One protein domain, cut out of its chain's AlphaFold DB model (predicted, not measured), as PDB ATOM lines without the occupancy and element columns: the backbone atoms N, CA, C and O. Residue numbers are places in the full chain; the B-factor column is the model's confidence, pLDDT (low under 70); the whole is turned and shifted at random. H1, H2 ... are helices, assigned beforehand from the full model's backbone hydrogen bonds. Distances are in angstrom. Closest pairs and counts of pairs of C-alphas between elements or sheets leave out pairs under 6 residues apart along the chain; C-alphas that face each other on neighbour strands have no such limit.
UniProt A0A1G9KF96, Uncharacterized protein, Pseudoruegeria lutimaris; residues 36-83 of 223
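Overview. This is residues 36 to 83 of the 223 residues of an uncharacterized protein of Pseudoruegeria lutimaris (UniProt A0A1G9KF96). A long helix, H1, and a shorter one, H2, form the two arms of a wide, open U, with an extended link across its base and no contact between the arms. The printed part has 48 residues with two named helices, H1 then H2, and no named strand; the class is all helix. The whole is extended, with a radius of gyration of the C-alphas of 14.9 A, and flat, spanning 35 by 33 by 14 A.

Along the chain. H1, residues 39 to 56, measures 25.9 A from C-alpha 39 at (26.325, 8.634, -27.809) to C-alpha 56 at (27.430, -16.027, -19.865). H2, residues 69 to 82, measures 20.1 A and ends with C-alpha 82 at (0.692, 8.074, -16.431).

Arrangement. H1 and H2 are apart, with no C-alpha of one within 8 A of the other. Along H1 y falls; along H2 it rises. In both helices every O i to N i+4 pair is within hydrogen-bond range.

Size, cuts and confidence. The C-alphas farthest apart, those of Pro 58 and Gln 81, are 38.1 A apart. The printed part has no cut. The link, residues 57 to 68, is long. Residues 80 to 83 have pLDDT under 70.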
ATOM      1  N   LYS A  36      24.355  13.780 -27.243       84.62
ATOM      2  CA  LYS A  36      24.917  13.501 -28.576       84.62
ATOM      3  C   LYS A  36      26.428  13.310 -28.557       84.62
ATOM      4  O   LYS A  36      26.917  12.438 -29.271       84.62
ATOM      5  N   ALA A  37      27.150  14.093 -27.758       84.69
ATOM      6  CA  ALA A  37      28.599  13.968 -27.626       84.69
ATOM      7  C   ALA A  37      28.998  12.626 -26.987       84.69
ATOM      8  O   ALA A  37      30.022  12.046 -27.345       84.69
ATOM      9  N   ASN A  38      28.144  12.095 -26.106       83.94
ATOM     10  CA  ASN A  38      28.369  10.845 -25.385       83.94
ATOM     11  C   ASN A  38      27.697   9.613 -26.012       83.94
ATOM     12  O   ASN A  38      27.802   8.521 -25.453       83.94
ATOM     13  N   LEU A  39      27.038   9.745 -27.169       85.69
ATOM     14  CA  LEU A  39      26.325   8.634 -27.809       85.69
ATOM     15  C   LEU A  39      27.220   7.409 -28.004       85.69
ATOM     16  O   LEU A  39      26.827   6.302 -27.649       85.69
ATOM     17  N   ASP A  40      28.431   7.604 -28.525       88.25
ATOM     18  CA  ASP A  40      29.361   6.503 -28.778       88.25
ATOM     19  C   ASP A  40      29.816   5.820 -27.480       88.25
ATOM     20  O   ASP A  40      29.969   4.598 -27.451       88.25
ATOM     21  N   ALA A  41      29.981   6.582 -26.394       87.12
ATOM     22  CA  ALA A  41      30.320   6.037 -25.082       87.12
ATOM     23  C   ALA A  41      29.165   5.197 -24.519       87.12
ATOM     24  O   ALA A  41      29.376   4.048 -24.129       87.12
ATOM     25  N   LEU A  42      27.936   5.719 -24.578       83.31
ATOM     26  CA  LEU A  42      26.724   5.002 -24.172       83.31
ATOM     27  C   LEU A  42      26.521   3.720 -24.994       83.31
ATOM     28  O   LEU A  42      26.213   2.664 -24.441       83.31
ATOM     29  N   TYR A  43      26.742   3.781 -26.311       88.94
ATOM     30  CA  TYR A  43      26.724   2.593 -27.166       88.94
ATOM     31  C   TYR A  43      27.825   1.605 -26.785       88.94
ATOM     32  O   TYR A  43      27.566   0.403 -26.733       88.94
ATOM     33  N   GLY A  44      29.034   2.090 -26.501       91.56
ATOM     34  CA  GLY A  44      30.152   1.268 -26.048       91.56
ATOM     35  C   GLY A  44      29.827   0.498 -24.769       91.56
ATOM     36  O   GLY A  44      30.013  -0.718 -24.728       91.56
ATOM     37  N   GLU A  45      29.275   1.174 -23.762       90.69
ATOM     38  CA  GLU A  45      28.845   0.553 -22.503       90.69
ATOM     39  C   GLU A  45      27.719  -0.464 -22.715       90.69
ATOM     40  O   GLU A  45      27.789  -1.588 -22.210       90.69
ATOM     41  N   ALA A  46      26.708  -0.116 -23.517       88.19
ATOM     42  CA  ALA A  46      25.605  -1.021 -23.828       88.19
ATOM     43  C   ALA A  46      26.087  -2.287 -24.560       88.19
ATOM     44  O   ALA A  46      25.637  -3.398 -24.259       88.19
ATOM     45  N   VAL A  47      27.022  -2.140 -25.505       92.25
ATOM     46  CA  VAL A  47      27.638  -3.265 -26.217       92.25
ATOM     47  C   VAL A  47      28.482  -4.114 -25.269       92.25
ATOM     48  O   VAL A  47      28.382  -5.339 -25.323       92.25
ATOM     49  N   ASP A  48      29.280  -3.510 -24.389       93.31
ATOM     50  CA  ASP A  48      30.076  -4.252 -23.407       93.31
ATOM     51  C   ASP A  48      29.186  -5.071 -22.456       93.31
ATOM     52  O   ASP A  48      29.419  -6.268 -22.267       93.31
ATOM     53  N   GLU A  49      28.098  -4.490 -21.935       90.88
ATOM     54  CA  GLU A  49      27.115  -5.227 -21.128       90.88
ATOM     55  C   GLU A  49      26.433  -6.351 -21.911       90.88
ATOM     56  O   GLU A  49      26.327  -7.485 -21.427       90.88
ATOM     57  N   TYR A  50      26.057  -6.103 -23.165       91.00
ATOM     58  CA  TYR A  50      25.542  -7.153 -24.041       91.00
ATOM     59  C   TYR A  50      26.555  -8.297 -24.231       91.00
ATOM     60  O   TYR A  50      26.196  -9.476 -24.150       91.00
ATOM     61  N   LEU A  51      27.833  -7.982 -24.447       93.50
ATOM     62  CA  LEU A  51      28.890  -8.980 -24.619       93.50
ATOM     63  C   LEU A  51      29.154  -9.758 -23.326       93.50
ATOM     64  O   LEU A  51      29.332 -10.978 -23.377       93.50
ATOM     65  N   LYS A  52      29.115  -9.104 -22.160       94.25
ATOM     66  CA  LYS A  52      29.172  -9.767 -20.847       94.25
ATOM     67  C   LYS A  52      28.017 -10.754 -20.673       94.25
ATOM     68  O   LYS A  52      28.244 -11.876 -20.208       94.25
ATOM     69  N   LEU A  53      26.801 -10.382 -21.078       91.19
ATOM     70  CA  LEU A  53      25.638 -11.276 -21.081       91.19
ATOM     71  C   LEU A  53      25.828 -12.444 -22.058       91.19
ATOM     72  O   LEU A  53      25.627 -13.594 -21.671       91.19
ATOM     73  N   ARG A  54      26.306 -12.193 -23.285       94.62
ATOM     74  CA  ARG A  54      26.595 -13.249 -24.274       94.62
ATOM     75  C   ARG A  54      27.708 -14.192 -23.851       94.62
ATOM     76  O   ARG A  54      27.627 -15.384 -24.121       94.62
ATOM     77  N   LYS A  55      28.721 -13.707 -23.140       96.06
ATOM     78  CA  LYS A  55      29.761 -14.571 -22.578       96.06
ATOM     79  C   LYS A  55      29.175 -15.570 -21.574       96.06
ATOM     80  O   LYS A  55      29.640 -16.704 -21.511       96.06
ATOM     81  N   LYS A  56      28.157 -15.160 -20.807       95.06
ATOM     82  CA  LYS A  56      27.430 -16.027 -19.865       95.06
ATOM     83  C   LYS A  56      26.422 -16.938 -20.574       95.06
ATOM     84  O   LYS A  56      26.279 -18.091 -20.179       95.06
ATOM     85  N   GLN A  57      25.757 -16.444 -21.620       94.88
ATOM     86  CA  GLN A  57      24.782 -17.187 -22.421       94.88
ATOM     87  C   GLN A  57      25.078 -17.033 -23.931       94.88
ATOM     88  O   GLN A  57      24.517 -16.156 -24.602       94.88
ATOM     89  N   PRO A  58      25.950 -17.894 -24.495       96.06
ATOM     90  CA  PRO A  58      26.428 -17.740 -25.873       96.06
ATOM     91  C   PRO A  58      25.355 -17.945 -26.945       96.06
ATOM     92  O   PRO A  58      25.447 -17.364 -28.023       96.06
ATOM     93  N   TYR A  59      24.328 -18.746 -26.651       95.12
ATOM     94  CA  TYR A  59      23.300 -19.150 -27.611       95.12
ATOM     95  C   TYR A  59      21.886 -18.890 -27.080       95.12
ATOM     96  O   TYR A  59      21.667 -18.785 -25.872       95.12
ATOM     97  N   GLY A  60      20.922 -18.812 -27.998       91.62
ATOM     98  CA  GLY A  60      19.512 -18.566 -27.685       91.62
ATOM     99  C   GLY A  60      19.197 -17.104 -27.372       91.62
ATOM    100  O   GLY A  60      20.037 -16.211 -27.550       91.62
ATOM    101  N   ASP A  61      17.971 -16.876 -26.920       90.25
ATOM    102  CA  ASP A  61      17.450 -15.540 -26.649       90.25
ATOM    103  C   ASP A  61      18.002 -15.001 -25.326       90.25
ATOM    104  O   ASP A  61      17.965 -15.672 -24.294       90.25
ATOM    105  N   LEU A  62      18.534 -13.778 -25.363       84.69
ATOM    106  CA  LEU A  62      18.893 -13.045 -24.155       84.69
ATOM    107  C   LEU A  62      17.662 -12.302 -23.648       84.69
ATOM    108  O   LEU A  62      17.030 -11.548 -24.385       84.69
ATOM    109  N   HIS A  63      17.346 -12.489 -22.372       75.94
ATOM    110  CA  HIS A  63      16.238 -11.795 -21.734       75.94
ATOM    111  C   HIS A  63      16.669 -10.381 -21.326       75.94
ATOM    112  O   HIS A  63      17.141 -10.165 -20.214       75.94
ATOM    113  N   LEU A  64      16.507  -9.425 -22.241       80.19
ATOM    114  CA  LEU A  64      16.842  -8.006 -22.031       80.19
ATOM    115  C   LEU A  64      15.743  -7.222 -21.279       80.19
ATOM    116  O   LEU A  64      15.864  -6.019 -21.078       80.19
ATOM    117  N   ASP A  65      14.675  -7.903 -20.859       75.88
ATOM    118  CA  ASP A  65      13.545  -7.325 -20.126       75.88
ATOM    119  C   ASP A  65      13.768  -7.255 -18.602       75.88
ATOM    120  O   ASP A  65      14.684  -7.861 -18.041       75.88
ATOM    121  N   LEU A  66      12.853  -6.577 -17.895       76.19
ATOM    122  CA  LEU A  66      12.793  -6.550 -16.427       76.19
ATOM    123  C   LEU A  66      12.574  -7.955 -15.843       76.19
ATOM    124  O   LEU A  66      11.481  -8.522 -15.917       76.19
ATOM    125  N   GLN A  67      13.607  -8.499 -15.198       75.19
ATOM    126  CA  GLN A  67      13.597  -9.874 -14.682       75.19
ATOM    127  C   GLN A  67      12.833 -10.026 -13.362       75.19
ATOM    128  O   GLN A  67      12.174 -11.039 -13.110       75.19
ATOM    129  N   THR A  68      12.905  -9.024 -12.486       80.56
ATOM    130  CA  THR A  68      12.356  -9.157 -11.134       80.56
ATOM    131  C   THR A  68      10.865  -8.829 -11.104       80.56
ATOM    132  O   THR A  68      10.376  -7.947 -11.812       80.56
ATOM    133  N   LYS A  69      10.108  -9.541 -10.256       76.25
ATOM    134  CA  LYS A  69       8.693  -9.224  -9.993       76.25
ATOM    135  C   LYS A  69       8.537  -7.771  -9.533       76.25
ATOM    136  O   LYS A  69       7.660  -7.080 -10.029       76.25
ATOM    137  N   LYS A  70       9.443  -7.310  -8.664       75.12
ATOM    138  CA  LYS A  70       9.483  -5.932  -8.161       75.12
ATOM    139  C   LYS A  70       9.643  -4.910  -9.289       75.12
ATOM    140  O   LYS A  70       8.861  -3.973  -9.350       75.12
ATOM    141  N   ALA A  71      10.588  -5.118 -10.208       74.06
ATOM    142  CA  ALA A  71      10.797  -4.190 -11.317       74.06
ATOM    143  C   ALA A  71       9.594  -4.148 -12.273       74.06
ATOM    144  O   ALA A  71       9.184  -3.075 -12.700       74.06
ATOM    145  N   ARG A  72       8.970  -5.301 -12.553       75.56
ATOM    146  CA  ARG A  72       7.732  -5.351 -13.351       75.56
ATOM    147  C   ARG A  72       6.571  -4.628 -12.668       75.56
ATOM    148  O   ARG A  72       5.899  -3.848 -13.322       75.56
ATOM    149  N   GLN A  73       6.390  -4.820 -11.360       78.69
ATOM    150  CA  GLN A  73       5.369  -4.108 -10.583       78.69
ATOM    151  C   GLN A  73       5.597  -2.595 -10.567       78.69
ATOM    152  O   GLN A  73       4.641  -1.845 -10.702       78.69
ATOM    153  N   GLN A  74       6.847  -2.142 -10.429       73.75
ATOM    154  CA  GLN A  74       7.182  -0.717 -10.486       73.75
ATOM    155  C   GLN A  74       6.890  -0.121 -11.864       73.75
ATOM    156  O   GLN A  74       6.275   0.937 -11.945       73.75
ATOM    157  N   ARG A  75       7.267  -0.824 -12.943       76.50
ATOM    158  CA  ARG A  75       6.916  -0.430 -14.312       76.50
ATOM    159  C   ARG A  75       5.404  -0.325 -14.482       76.50
ATOM    160  O   ARG A  75       4.940   0.667 -15.021       76.50
ATOM    161  N   ASP A  76       4.662  -1.341 -14.054       72.50
ATOM    162  CA  ASP A  76       3.209  -1.386 -14.234       72.50
ATOM    163  C   ASP A  76       2.524  -0.280 -13.420       72.50
ATOM    164  O   ASP A  76       1.698   0.436 -13.967       72.50
ATOM    165  N   ALA A  77       2.948  -0.043 -12.174       74.00
ATOM    166  CA  ALA A  77       2.442   1.056 -11.352       74.00
ATOM    167  C   ALA A  77       2.711   2.435 -11.980       74.00
ATOM    168  O   ALA A  77       1.828   3.288 -12.004       74.00
ATOM    169  N   MET A  78       3.914   2.643 -12.521       70.88
ATOM    170  CA  MET A  78       4.284   3.895 -13.181       70.88
ATOM    171  C   MET A  78       3.530   4.072 -14.507       70.88
ATOM    172  O   MET A  78       2.996   5.140 -14.784       70.88
ATOM    173  N   ALA A  79       3.412   3.010 -15.306       70.06
ATOM    174  CA  ALA A  79       2.618   3.017 -16.530       70.06
ATOM    175  C   ALA A  79       1.134   3.296 -16.246       70.06
ATOM    176  O   ALA A  79       0.510   4.056 -16.979       70.06
ATOM    177  N   ASP A  80       0.580   2.730 -15.174       69.50
ATOM    178  CA  ASP A  80      -0.810   2.950 -14.774       69.50
ATOM    179  C   ASP A  80      -1.061   4.373 -14.270       69.50
ATOM    180  O   ASP A  80      -2.131   4.921 -14.531       69.50
ATOM    181  N   GLN A  81      -0.087   4.989 -13.595       67.00
ATOM    182  CA  GLN A  81      -0.188   6.370 -13.115       67.00
ATOM    183  C   GLN A  81      -0.246   7.389 -14.261       67.00
ATOM    184  O   GLN A  81      -0.917   8.411 -14.149       67.00
ATOM    185  N   PHE A  82       0.457   7.111 -15.355       62.66
ATOM    186  CA  PHE A  82       0.692   8.074 -16.431       62.66
ATOM    187  C   PHE A  82       0.063   7.664 -17.768       62.66
ATOM    188  O   PHE A  82       0.266   8.322 -18.791       62.66
ATOM    189  N   ARG A  83      -0.714   6.574 -17.809       69.06
ATOM    190  CA  ARG A  83      -1.492   6.243 -19.005       69.06
ATOM    191  C   ARG A  83      -2.582   7.284 -19.215       69.06
ATOM    192  O   ARG A  83      -3.250   7.708 -18.275       69.06
TER     193      ARG A  83